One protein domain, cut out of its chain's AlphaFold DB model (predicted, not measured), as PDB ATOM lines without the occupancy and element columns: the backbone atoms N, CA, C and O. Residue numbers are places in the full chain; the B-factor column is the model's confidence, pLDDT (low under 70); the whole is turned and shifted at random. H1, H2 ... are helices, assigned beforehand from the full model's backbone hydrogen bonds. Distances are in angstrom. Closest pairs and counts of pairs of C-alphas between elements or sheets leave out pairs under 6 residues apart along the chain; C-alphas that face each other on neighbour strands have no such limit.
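AT A GLANCE: This is residues 43 to 136 of the 136 residues of an uncharacterized protein of Methylovulum psychrotolerans (UniProt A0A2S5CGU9). The domain is an open, flat frame: H4 is its long base, with H2 set crosswise at one end of H4, and H5 folding back as a V from the other end. The small H1 sits at the corner of H2 and H4, H3 follows the end of H2, and the space between H2 and H5 is empty. The printed part has 94 residues with five named helices, H1 to H5 in order, and no named strand; its class is all helix. It is loose, with a radius of gyration of the C-alphas of 17.5 A and spans of 44 by 42 by 16 A.

HOW THE PARTS SIT: H1, residues 43 to 47, touches the hub H4, residues 95 to 115, at residues 95 to 96 alone; the closest C-alphas, of Tyr 47 and Gly 96, are 5.3 A apart. H2, residues 59 to 77, only just touches H4, with 3 pairs of C-alphas within 8 A, the closest those of Leu 76 and Val 95 at 6.8 A; their lines are about perpendicular at 76 degrees. H3, residues 80 to 87, is close to but not clearly touching H2, the closest C-alphas being those of Leu 77 and Thr 83 at 7.0 A. H5, residues 120 to 135, touches H4 only at the corner, and only just, with 3 pairs of C-alphas within 8 A; the closest C-alphas, of Ala 114 and Pro 120, are 5.3 A apart, and the helices run opposite ways at a steep tilt of 43 degrees. H2 and H5 are apart. In H1, H2, H3, H4 and H5 every O i to N i+4 pair is within hydrogen-bond range.

IN THESE COORDINATES: H1 begins at C-alpha 43, (37.619, 34.725, -38.751). From first to last C-alpha, H2 measures 27.0 A, H4 30.4 A and H5 23.0 A. H5 ends at C-alpha 135, (47.939, 9.850, -33.013).

THE WHOLE: The C-alphas of Glu 59 and Pro 118, the two farthest apart, are 48.9 A apart. The printed part has no cut; the link from H1 to H2, 11 residues, is long. The pLDDT is under 70 at residues 49, 51 to 55 and 136.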
ATOM      1  N   ASP A  43      37.850  35.498 -39.983       80.88
ATOM      2  CA  ASP A  43      37.619  34.725 -38.751       80.88
ATOM      3  C   ASP A  43      37.511  33.221 -39.068       80.88
ATOM      4  O   ASP A  43      38.177  32.388 -38.445       80.88
ATOM      5  N   TRP A  44      36.770  32.885 -40.128       80.19
ATOM      6  CA  TRP A  44      36.573  31.516 -40.594       80.19
ATOM      7  C   TRP A  44      37.892  30.832 -40.991       80.19
ATOM      8  O   TRP A  44      38.210  29.738 -40.516       80.19
ATOM      9  N   LYS A  45      38.725  31.495 -41.809       79.12
ATOM     10  CA  LYS A  45      40.031  30.948 -42.223       79.12
ATOM     11  C   LYS A  45      40.986  30.751 -41.048       79.12
ATOM     12  O   LYS A  45      41.779  29.808 -41.072       79.12
ATOM     13  N   LEU A  46      40.952  31.647 -40.060       81.69
ATOM     14  CA  LEU A  46      41.909  31.659 -38.955       81.69
ATOM     15  C   LEU A  46      41.575  30.657 -37.847       81.69
ATOM     16  O   LEU A  46      42.503  30.053 -37.301       81.69
ATOM     17  N   TYR A  47      40.296  30.484 -37.504       79.44
ATOM     18  CA  TYR A  47      39.901  29.759 -36.289       79.44
ATOM     19  C   TYR A  47      39.189  28.427 -36.533       79.44
ATOM     20  O   TYR A  47      39.235  27.559 -35.662       79.44
ATOM     21  N   GLU A  48      38.611  28.200 -37.714       74.56
ATOM     22  CA  GLU A  48      37.847  26.971 -37.987       74.56
ATOM     23  C   GLU A  48      38.661  25.864 -38.661       74.56
ATOM     24  O   GLU A  48      38.119  24.894 -39.185       74.56
ATOM     25  N   GLY A  49      39.987  25.998 -38.677       69.50
ATOM     26  CA  GLY A  49      40.887  24.964 -39.187       69.50
ATOM     27  C   GLY A  49      40.889  24.812 -40.710       69.50
ATOM     28  O   GLY A  49      41.808  24.190 -41.231       69.50
ATOM     29  N   TRP A  50      39.965  25.433 -41.451       70.06
ATOM     30  CA  TRP A  50      39.949  25.379 -42.917       70.06
ATOM     31  C   TRP A  50      41.250  25.910 -43.543       70.06
ATOM     32  O   TRP A  50      41.819  25.287 -44.431       70.06
ATOM     33  N   GLY A  51      41.778  27.031 -43.039       66.94
ATOM     34  CA  GLY A  51      43.011  27.625 -43.564       66.94
ATOM     35  C   GLY A  51      44.315  26.964 -43.097       66.94
ATOM     36  O   GLY A  51      45.365  27.265 -43.662       66.94
ATOM     37  N   ARG A  52      44.286  26.114 -42.058       66.38
ATOM     38  CA  ARG A  52      45.505  25.587 -41.398       66.38
ATOM     39  C   ARG A  52      45.570  24.060 -41.312       66.38
ATOM     40  O   ARG A  52      46.647  23.499 -41.472       66.38
ATOM     41  N   GLU A  53      44.438  23.402 -41.083       69.19
ATOM     42  CA  GLU A  53      44.342  21.985 -40.702       69.19
ATOM     43  C   GLU A  53      43.607  21.112 -41.739       69.19
ATOM     44  O   GLU A  53      43.662  19.884 -41.662       69.19
ATOM     45  N   ALA A  54      42.942  21.706 -42.739       67.00
ATOM     46  CA  ALA A  54      42.273  20.966 -43.810       67.00
ATOM     47  C   ALA A  54      43.297  20.349 -44.784       67.00
ATOM     48  O   ALA A  54      43.692  20.948 -45.779       67.00
ATOM     49  N   LYS A  55      43.743  19.123 -44.488       69.50
ATOM     50  CA  LYS A  55      44.701  18.354 -45.312       69.50
ATOM     51  C   LYS A  55      44.042  17.459 -46.371       69.50
ATOM     52  O   LYS A  55      44.723  16.632 -46.971       69.50
ATOM     53  N   GLN A  56      42.730  17.557 -46.573       76.06
ATOM     54  CA  GLN A  56      42.011  16.704 -47.521       76.06
ATOM     55  C   GLN A  56      42.104  17.320 -48.930       76.06
ATOM     56  O   GLN A  56      41.452  18.317 -49.214       76.06
ATOM     57  N   LEU A  57      42.987  16.768 -49.773       74.06
ATOM     58  CA  LEU A  57      43.467  17.386 -51.023       74.06
ATOM     59  C   LEU A  57      42.635  17.067 -52.283       74.06
ATOM     60  O   LEU A  57      43.094  17.312 -53.396       74.06
ATOM     61  N   ASP A  58      41.427  16.533 -52.141       86.00
ATOM     62  CA  ASP A  58      40.508  16.251 -53.244       86.00
ATOM     63  C   ASP A  58      39.249  17.133 -53.189       86.00
ATOM     64  O   ASP A  58      39.016  17.876 -52.231       86.00
ATOM     65  N   GLU A  59      38.445  17.091 -54.254       88.31
ATOM     66  CA  GLU A  59      37.197  17.861 -54.354       88.31
ATOM     67  C   GLU A  59      36.230  17.499 -53.220       88.31
ATOM     68  O   GLU A  59      35.674  18.378 -52.561       88.31
ATOM     69  N   GLU A  60      36.086  16.202 -52.949       88.88
ATOM     70  CA  GLU A  60      35.185  15.695 -51.921       88.88
ATOM     71  C   GLU A  60      35.662  16.069 -50.513       88.88
ATOM     72  O   GLU A  60      34.872  16.544 -49.698       88.88
ATOM     73  N   GLY A  61      36.950  15.907 -50.215       84.81
ATOM     74  CA  GLY A  61      37.538  16.309 -48.944       84.81
ATOM     75  C   GLY A  61      37.476  17.815 -48.717       84.81
ATOM     76  O   GLY A  61      37.144  18.271 -47.621       84.81
ATOM     77  N   SER A  62      37.679  18.598 -49.777       83.56
ATOM     78  CA  SER A  62      37.482  20.044 -49.727       83.56
ATOM     79  C   SER A  62      36.019  20.386 -49.416       83.56
ATOM     80  O   SER A  62      35.730  21.124 -48.477       83.56
ATOM     81  N   SER A  63      35.067  19.808 -50.148       87.44
ATOM     82  CA  SER A  63      33.634  20.041 -49.933       87.44
ATOM     83  C   SER A  63      33.195  19.665 -48.513       87.44
ATOM     84  O   SER A  63      32.539  20.447 -47.823       87.44
ATOM     85  N   ARG A  64      33.619  18.498 -48.018       86.44
ATOM     86  CA  ARG A  64      33.275  18.023 -46.673       86.44
ATOM     87  C   ARG A  64      33.870  18.892 -45.579       86.44
ATOM     88  O   ARG A  64      33.148  19.237 -44.649       86.44
ATOM     89  N   GLY A  65      35.150  19.252 -45.680       83.25
ATOM     90  CA  GLY A  65      35.793  20.130 -44.702       83.25
ATOM     91  C   GLY A  65      35.152  21.520 -44.671       83.25
ATOM     92  O   GLY A  65      34.916  22.064 -43.592       83.25
ATOM     93  N   LEU A  66      34.777  22.049 -45.840       84.31
ATOM     94  CA  LEU A  66      34.035  23.299 -45.971       84.31
ATOM     95  C   LEU A  66      32.690  23.203 -45.245       84.31
ATOM     96  O   LEU A  66      32.407  24.019 -44.372       84.31
ATOM     97  N   ILE A  67      31.893  22.179 -45.550       87.56
ATOM     98  CA  ILE A  67      30.586  21.957 -44.919       87.56
ATOM     99  C   ILE A  67      30.729  21.809 -43.400       87.56
ATOM    100  O   ILE A  67      29.980  22.435 -42.656       87.56
ATOM    101  N   LEU A  68      31.693  21.014 -42.929       85.69
ATOM    102  CA  LEU A  68      31.933  20.800 -41.499       85.69
ATOM    103  C   LEU A  68      32.314  22.088 -40.771       85.69
ATOM    104  O   LEU A  68      31.775  22.339 -39.697       85.69
ATOM    105  N   SER A  69      33.205  22.898 -41.350       83.75
ATOM    106  CA  SER A  69      33.572  24.188 -40.756       83.75
ATOM    107  C   SER A  69      32.361  25.123 -40.669       83.75
ATOM    108  O   SER A  69      31.999  25.539 -39.578       83.75
ATOM    109  N   LEU A  70      31.602  25.299 -41.755       86.19
ATOM    110  CA  LEU A  70      30.394  26.136 -41.746       86.19
ATOM    111  C   LEU A  70      29.309  25.640 -40.773       86.19
ATOM    112  O   LEU A  70      28.605  26.444 -40.160       86.19
ATOM    113  N   LEU A  71      29.152  24.323 -40.610       88.44
ATOM    114  CA  LEU A  71      28.262  23.757 -39.591       88.44
ATOM    115  C   LEU A  71      28.751  24.083 -38.175       88.44
ATOM    116  O   LEU A  71      27.932  24.316 -37.285       88.44
ATOM    117  N   PHE A  72      30.063  24.106 -37.959       85.00
ATOM    118  CA  PHE A  72      30.656  24.478 -36.681       85.00
ATOM    119  C   PHE A  72      30.460  25.970 -36.370       85.00
ATOM    120  O   PHE A  72      30.006  26.282 -35.267       85.00
ATOM    121  N   ASP A  73      30.671  26.863 -37.342       84.00
ATOM    122  CA  ASP A  73      30.355  28.295 -37.215       84.00
ATOM    123  C   ASP A  73      28.885  28.496 -36.828       84.00
ATOM    124  O   ASP A  73      28.551  29.204 -35.873       84.00
ATOM    125  N   HIS A  74      27.985  27.770 -37.501       85.81
ATOM    126  CA  HIS A  74      26.560  27.815 -37.197       85.81
ATOM    127  C   HIS A  74      26.254  27.365 -35.759       85.81
ATOM    128  O   HIS A  74      25.464  28.002 -35.058       85.81
ATOM    129  N   CYS A  75      26.904  26.303 -35.278       87.56
ATOM    130  CA  CYS A  75      26.785  25.867 -33.887       87.56
ATOM    131  C   CYS A  75      27.273  26.940 -32.898       87.56
ATOM    132  O   CYS A  75      26.636  27.149 -31.863       87.56
ATOM    133  N   LEU A  76      28.367  27.643 -33.205       85.56
ATOM    134  CA  LEU A  76      28.886  28.729 -32.369       85.56
ATOM    135  C   LEU A  76      27.970  29.956 -32.370       85.56
ATOM    136  O   LEU A  76      27.788  30.583 -31.323       85.56
ATOM    137  N   LEU A  77      27.318  30.257 -33.494       84.12
ATOM    138  CA  LEU A  77      26.289  31.293 -33.566       84.12
ATOM    139  C   LEU A  77      25.111  30.988 -32.624       84.12
ATOM    140  O   LEU A  77      24.566  31.890 -31.984       84.12
ATOM    141  N   LEU A  78      24.758  29.706 -32.505       88.06
ATOM    142  CA  LEU A  78      23.706  29.203 -31.621       88.06
ATOM    143  C   LEU A  78      24.176  28.950 -30.181       88.06
ATOM    144  O   LEU A  78      23.362  28.574 -29.333       88.06
ATOM    145  N   HIS A  79      25.452  29.190 -29.861       89.69
ATOM    146  CA  HIS A  79      25.961  29.047 -28.500       89.69
ATOM    147  C   HIS A  79      25.122  29.905 -27.529       89.69
ATOM    148  O   HIS A  79      24.802  31.056 -27.858       89.69
ATOM    149  N   PRO A  80      24.762  29.411 -26.326       90.69
ATOM    150  CA  PRO A  80      23.870  30.133 -25.416       90.69
ATOM    151  C   PRO A  80      24.335  31.558 -25.097       90.69
ATOM    152  O   PRO A  80      23.528  32.487 -25.078       90.69
ATOM    153  N   GLU A  81      25.643  31.752 -24.910       89.38
ATOM    154  CA  GLU A  81      26.215  33.080 -24.654       89.38
ATOM    155  C   GLU A  81      26.123  34.002 -25.869       89.38
ATOM    156  O   GLU A  81      25.818  35.185 -25.723       89.38
ATOM    157  N   GLN A  82      26.327  33.463 -27.071       90.56
ATOM    158  CA  GLN A  82      26.213  34.225 -28.310       90.56
ATOM    159  C   GLN A  82      24.758  34.640 -28.545       90.56
ATOM    160  O   GLN A  82      24.462  35.816 -28.762       90.56
ATOM    161  N   THR A  83      23.830  33.698 -28.374       91.62
ATOM    162  CA  THR A  83      22.387  33.940 -28.455       91.62
ATOM    163  C   THR A  83      21.939  35.005 -27.452       91.62
ATOM    164  O   THR A  83      21.156  35.894 -27.795       91.62
ATOM    165  N   ALA A  84      22.433  34.954 -26.212       93.25
ATOM    166  CA  ALA A  84      22.115  35.950 -25.191       93.25
ATOM    167  C   ALA A  84      22.613  37.352 -25.574       93.25
ATOM    168  O   ALA A  84      21.903  38.333 -25.354       93.25
ATOM    169  N   ARG A  85      23.797  37.471 -26.181       93.19
ATOM    170  CA  ARG A  85      24.332  38.765 -26.634       93.19
ATOM    171  C   ARG A  85      23.529  39.352 -27.780       93.19
ATOM    172  O   ARG A  85      23.151  40.516 -27.699       93.19
ATOM    173  N   LEU A  86      23.206  38.537 -28.782       90.94
ATOM    174  CA  LEU A  86      22.389  38.963 -29.919       90.94
ATOM    175  C   LEU A  86      21.004  39.442 -29.462       90.94
ATOM    176  O   LEU A  86      20.559  40.510 -29.875       90.94
ATOM    177  N   LYS A  87      20.361  38.717 -28.534       94.31
ATOM    178  CA  LYS A  87      19.084  39.132 -27.925       94.31
ATOM    179  C   LYS A  87      19.176  40.473 -27.192       94.31
ATOM    180  O   LYS A  87      18.219  41.236 -27.210       94.31
ATOM    181  N   ASN A  88      20.321  40.761 -26.579       95.19
ATOM    182  CA  ASN A  88      20.579  42.005 -25.854       95.19
ATOM    183  C   ASN A  88      21.222  43.102 -26.724       95.19
ATOM    184  O   ASN A  88      21.696  44.094 -26.179       95.19
ATOM    185  N   GLN A  89      21.269  42.931 -28.053       92.00
ATOM    186  CA  GLN A  89      21.893  43.877 -28.993       92.00
ATOM    187  C   GLN A  89      23.362  44.203 -28.658       92.00
ATOM    188  O   GLN A  89      23.867  45.282 -28.963       92.00
ATOM    189  N   LEU A  90      24.062  43.264 -28.022       92.56
ATOM    190  CA  LEU A  90      25.484  43.384 -27.730       92.56
ATOM    191  C   LEU A  90      26.310  42.888 -28.923       92.56
ATOM    192  O   LEU A  90      25.868  41.981 -29.634       92.56
ATOM    193  N   PRO A  91      27.540  43.403 -29.115       87.19
ATOM    194  CA  PRO A  91      28.442  42.885 -30.135       87.19
ATOM    195  C   PRO A  91      28.641  41.380 -29.973       87.19
ATOM    196  O   PRO A  91      28.898  40.913 -28.856       87.19
ATOM    197  N   ALA A  92      28.524  40.647 -31.078       87.94
ATOM    198  CA  ALA A  92      28.796  39.219 -31.158       87.94
ATOM    199  C   ALA A  92      30.241  38.912 -30.732       87.94
ATOM    200  O   ALA A  92      31.157  39.699 -30.979       87.94
ATOM    201  N   HIS A  93      30.451  37.767 -30.085       88.38
ATOM    202  CA  HIS A  93      31.796  37.236 -29.902       88.38
ATOM    203  C   HIS A  93      32.344  36.721 -31.234       88.38
ATOM    204  O   HIS A  93      31.578  36.214 -32.055       88.38
ATOM    205  N   THR A  94      33.662  36.827 -31.420       84.94
ATOM    206  CA  THR A  94      34.351  36.168 -32.537       84.94
ATOM    207  C   THR A  94      34.403  34.662 -32.300       84.94
ATOM    208  O   THR A  94      34.464  34.223 -31.140       84.94
ATOM    209  N   VAL A  95      34.448  33.879 -33.377       82.31
ATOM    210  CA  VAL A  95      34.540  32.410 -33.353       82.31
ATOM    211  C   VAL A  95      35.712  31.973 -32.480       82.31
ATOM    212  O   VAL A  95      35.542  31.202 -31.534       82.31
ATOM    213  N   GLY A  96      36.894  32.560 -32.698       83.19
ATOM    214  CA  GLY A  96      38.092  32.228 -31.926       83.19
ATOM    215  C   GLY A  96      37.972  32.520 -30.425       83.19
ATOM    216  O   GLY A  96      38.589  31.836 -29.608       83.19
ATOM    217  N   SER A  97      37.183  33.524 -30.023       87.44
ATOM    218  CA  SER A  97      36.958  33.816 -28.601       87.44
ATOM    219  C   SER A  97      36.018  32.805 -27.938       87.44
ATOM    220  O   SER A  97      36.323  32.343 -26.836       87.44
ATOM    221  N   LEU A  98      34.939  32.407 -28.624       88.81
ATOM    222  CA  LEU A  98      34.015  31.375 -28.149       88.81
ATOM    223  C   LEU A  98      34.711  30.019 -28.069       88.81
ATOM    224  O   LEU A  98      34.645  29.367 -27.034       88.81
ATOM    225  N   GLN A  99      35.461  29.645 -29.106       86.38
ATOM    226  CA  GLN A  99      36.223  28.400 -29.140       86.38
ATOM    227  C   GLN A  99      37.193  28.298 -27.955       86.38
ATOM    228  O   GLN A  99      37.176  27.304 -27.228       86.38
ATOM    229  N   ARG A 100      38.007  29.338 -27.712       88.88
ATOM    230  CA  ARG A 100      38.940  29.366 -26.572       88.88
ATOM    231  C   ARG A 100      38.215  29.264 -25.241       88.88
ATOM    232  O   ARG A 100      38.665  28.541 -24.357       88.88
ATOM    233  N   LYS A 101      37.097  29.973 -25.093       90.12
ATOM    234  CA  LYS A 101      36.291  29.891 -23.880       90.12
ATOM    235  C   LYS A 101      35.768  28.472 -23.657       90.12
ATOM    236  O   LYS A 101      36.018  27.914 -22.595       90.12
ATOM    237  N   SER A 102      35.133  27.868 -24.661       89.12
ATOM    238  CA  SER A 102      34.614  26.501 -24.568       89.12
ATOM    239  C   SER A 102      35.718  25.491 -24.244       89.12
ATOM    240  O   SER A 102      35.513  24.603 -23.422       89.12
ATOM    241  N   GLN A 103      36.915  25.649 -24.820       90.56
ATOM    242  CA  GLN A 103      38.080  24.828 -24.472       90.56
ATOM    243  C   GLN A 103      38.473  24.978 -22.995       90.56
ATOM    244  O   GLN A 103      38.753  23.977 -22.337       90.56
ATOM    245  N   MET A 104      38.479  26.203 -22.457       94.38
ATOM    246  CA  MET A 104      38.788  26.433 -21.041       94.38
ATOM    247  C   MET A 104      37.701  25.890 -20.116       94.38
ATOM    248  O   MET A 104      38.029  25.298 -19.090       94.38
ATOM    249  N   ASP A 105      36.427  26.031 -20.481       93.44
ATOM    250  CA  ASP A 105      35.308  25.496 -19.702       93.44
ATOM    251  C   ASP A 105      35.400  23.967 -19.593       93.44
ATOM    252  O   ASP A 105      35.283  23.409 -18.499       93.44
ATOM    253  N   VAL A 106      35.703  23.288 -20.707       93.38
ATOM    254  CA  VAL A 106      35.928  21.835 -20.733       93.38
ATOM    255  C   VAL A 106      37.160  21.446 -19.917       93.38
ATOM    256  O   VAL A 106      37.089  20.503 -19.130       93.38
ATOM    257  N   LEU A 107      38.272  22.177 -20.049       94.50
ATOM    258  CA  LEU A 107      39.492  21.911 -19.283       94.50
ATOM    259  C   LEU A 107      39.254  22.046 -17.773       94.50
ATOM    260  O   LEU A 107      39.651  21.175 -17.002       94.50
ATOM    261  N   LEU A 108      38.579  23.110 -17.336       95.75
ATOM    262  CA  LEU A 108      38.258  23.321 -15.926       95.75
ATOM    263  C   LEU A 108      37.304  22.249 -15.397       95.75
ATOM    264  O   LEU A 108      37.502  21.753 -14.288       95.75
ATOM    265  N   ALA A 109      36.288  21.872 -16.177       95.38
ATOM    266  CA  ALA A 109      35.389  20.778 -15.823       95.38
ATOM    267  C   ALA A 109      36.148  19.448 -15.689       95.38
ATOM    268  O   ALA A 109      35.921  18.698 -14.739       95.38
ATOM    269  N   PHE A 110      37.090  19.187 -16.596       93.19
ATOM    270  CA  PHE A 110      37.955  18.017 -16.538       93.19
ATOM    271  C   PHE A 110      38.845  18.019 -15.290       93.19
ATOM    272  O   PHE A 110      38.873  17.019 -14.579       93.19
ATOM    273  N   ILE A 111      39.522  19.132 -14.980       93.81
ATOM    274  CA  ILE A 111      40.379  19.245 -13.788       93.81
ATOM    275  C   ILE A 111      39.568  18.970 -12.521       93.81
ATOM    276  O   ILE A 111      39.996  18.179 -11.685       93.81
ATOM    277  N   LYS A 112      38.379  19.573 -12.389       95.31
ATOM    278  CA  LYS A 112      37.488  19.322 -11.245       95.31
ATOM    279  C   LYS A 112      37.145  17.839 -11.125       95.31
ATOM    280  O   LYS A 112      37.344  17.250 -10.069       95.31
ATOM    281  N   ARG A 113      36.727  17.221 -12.233       94.00
ATOM    282  CA  ARG A 113      36.399  15.792 -12.275       94.00
ATOM    283  C   ARG A 113      37.590  14.903 -11.917       94.00
ATOM    284  O   ARG A 113      37.404  13.895 -11.248       94.00
ATOM    285  N   ALA A 114      38.792  15.256 -12.364       92.69
ATOM    286  CA  ALA A 114      40.004  14.509 -12.054       92.69
ATOM    287  C   ALA A 114      40.349  14.600 -10.562       92.69
ATOM    288  O   ALA A 114      40.684  13.586  -9.961       92.69
ATOM    289  N   LEU A 115      40.218  15.782  -9.951       92.81
ATOM    290  CA  LEU A 115      40.450  15.982  -8.515       92.81
ATOM    291  C   LEU A 115      39.445  15.224  -7.636       92.81
ATOM    292  O   LEU A 115      39.789  14.808  -6.534       92.81
ATOM    293  N   GLU A 116      38.218  15.042  -8.121       94.62
ATOM    294  CA  GLU A 116      37.158  14.290  -7.439       94.62
ATOM    295  C   GLU A 116      37.234  12.771  -7.694       94.62
ATOM    296  O   GLU A 116      36.484  12.001  -7.089       94.62
ATOM    297  N   HIS A 117      38.117  12.317  -8.589       94.06
ATOM    298  CA  HIS A 117      38.217  10.908  -8.948       94.06
ATOM    299  C   HIS A 117      38.913  10.096  -7.837       94.06
ATOM    300  O   HIS A 117      39.917  10.554  -7.294       94.06
ATOM    301  N   PRO A 118      38.460   8.864  -7.526       93.69
ATOM    302  CA  PRO A 118      39.116   8.010  -6.526       93.69
ATOM    303  C   PRO A 118      40.576   7.662  -6.855       93.69
ATOM    304  O   PRO A 118      41.373   7.425  -5.953       93.69
ATOM    305  N   ASP A 119      40.921   7.643  -8.144       95.12
ATOM    306  CA  ASP A 119      42.283   7.444  -8.651       95.12
ATOM    307  C   ASP A 119      42.587   8.449  -9.783       95.12
ATOM    308  O   ASP A 119      42.387   8.141 -10.966       95.12
ATOM    309  N   PRO A 120      42.993   9.689  -9.457       92.12
ATOM    310  CA  PRO A 120      43.271  10.720 -10.459       92.12
ATOM    311  C   PRO A 120      44.449  10.353 -11.368       92.12
ATOM    312  O   PRO A 120      44.439  10.660 -12.561       92.12
ATOM    313  N   ALA A 121      45.461   9.676 -10.818       91.69
ATOM    314  CA  ALA A 121      46.659   9.286 -11.552       91.69
ATOM    315  C   ALA A 121      46.341   8.220 -12.610       91.69
ATOM    316  O   ALA A 121      46.747   8.364 -13.764       91.69
ATOM    317  N   GLY A 122      45.556   7.197 -12.258       92.81
ATOM    318  CA  GLY A 122      45.083   6.195 -13.214       92.81
ATOM    319  C   GLY A 122      44.230   6.798 -14.332       92.81
ATOM    320  O   GLY A 122      44.445   6.483 -15.505       92.81
ATOM    321  N   MET A 123      43.329   7.732 -14.002       92.06
ATOM    322  CA  MET A 123      42.513   8.449 -14.992       92.06
ATOM    323  C   MET A 123      43.377   9.229 -15.999       92.06
ATOM    324  O   MET A 123      43.140   9.152 -17.206       92.06
ATOM    325  N   LEU A 124      44.401   9.951 -15.527       91.69
ATOM    326  CA  LEU A 124      45.318  10.707 -16.391       91.69
ATOM    327  C   LEU A 124      46.205   9.802 -17.254       91.69
ATOM    328  O   LEU A 124      46.444  10.109 -18.424       91.69
ATOM    329  N   ASN A 125      46.659   8.670 -16.712       93.19
ATOM    330  CA  ASN A 125      47.438   7.690 -17.467       93.19
ATOM    331  C   ASN A 125      46.600   7.053 -18.584       93.19
ATOM    332  O   ASN A 125      47.073   6.943 -19.713       93.19
ATOM    333  N   SER A 126      45.337   6.716 -18.305       90.81
ATOM    334  CA  SER A 126      44.399   6.221 -19.320       90.81
ATOM    335  C   SER A 126      44.149   7.254 -20.420       90.81
ATOM    336  O   SER A 126      44.159   6.902 -21.598       90.81
ATOM    337  N   LEU A 127      43.984   8.532 -20.061       89.06
ATOM    338  CA  LEU A 127      43.842   9.609 -21.044       89.06
ATOM    339  C   LEU A 127      45.093   9.738 -21.922       89.06
ATOM    340  O   LEU A 127      44.981   9.837 -23.140       89.06
ATOM    341  N   THR A 128      46.278   9.700 -21.309       91.06
ATOM    342  CA  THR A 128      47.565   9.740 -22.021       91.06
ATOM    343  C   THR A 128      47.677   8.592 -23.020       91.06
ATOM    344  O   THR A 128      48.075   8.814 -24.162       91.06
ATOM    345  N   GLN A 129      47.280   7.384 -22.615       93.19
ATOM    346  CA  GLN A 129      47.281   6.217 -23.490       93.19
ATOM    347  C   GLN A 129      46.299   6.381 -24.657       93.19
ATOM    348  O   GLN A 129      46.704   6.222 -25.801       93.19
ATOM    349  N   MET A 130      45.054   6.802 -24.394       91.50
ATOM    350  CA  MET A 130      44.063   7.050 -25.452       91.50
ATOM    351  C   MET A 130      44.534   8.102 -26.463       91.50
ATOM    352  O   MET A 130      44.310   7.944 -27.658       91.50
ATOM    353  N   ILE A 131      45.187   9.175 -26.005       88.50
ATOM    354  CA  ILE A 131      45.764  10.181 -26.905       88.50
ATOM    355  C   ILE A 131      46.873   9.550 -27.752       88.50
ATOM    356  O   ILE A 131      46.886   9.743 -28.963       88.50
ATOM    357  N   GLY A 132      47.770   8.772 -27.140       89.31
ATOM    358  CA  GLY A 132      48.806   8.036 -27.864       89.31
ATOM    359  C   GLY A 132      48.233   7.128 -28.955       89.31
ATOM    360  O   GLY A 132      48.743   7.127 -30.067       89.31
ATOM    361  N   ASP A 133      47.136   6.428 -28.670       91.50
ATOM    362  CA  ASP A 133      46.489   5.514 -29.617       91.50
ATOM    363  C   ASP A 133      45.823   6.238 -30.801       91.50
ATOM    364  O   ASP A 133      45.743   5.683 -31.892       91.50
ATOM    365  N   VAL A 134      45.347   7.474 -30.613       86.50
ATOM    366  CA  VAL A 134      44.694   8.270 -31.672       86.50
ATOM    367  C   VAL A 134      45.696   8.876 -32.659       86.50
ATOM    368  O   VAL A 134      45.348   9.111 -33.815       86.50
ATOM    369  N   PHE A 135      46.916   9.172 -32.207       75.81
ATOM    370  CA  PHE A 135      47.939   9.850 -33.013       75.81
ATOM    371  C   PHE A 135      49.081   8.930 -33.484       75.81
ATOM    372  O   PHE A 135      50.017   9.426 -34.117       75.81
ATOM    373  N   ASN A 136      49.001   7.628 -33.192       52.50
ATOM    374  CA  ASN A 136      49.836   6.575 -33.784       52.50
ATOM    375  C   ASN A 136      49.212   6.042 -35.081       52.50
ATOM    376  O   ASN A 136      49.998   5.684 -35.988       52.50
TER     377      ASN A 136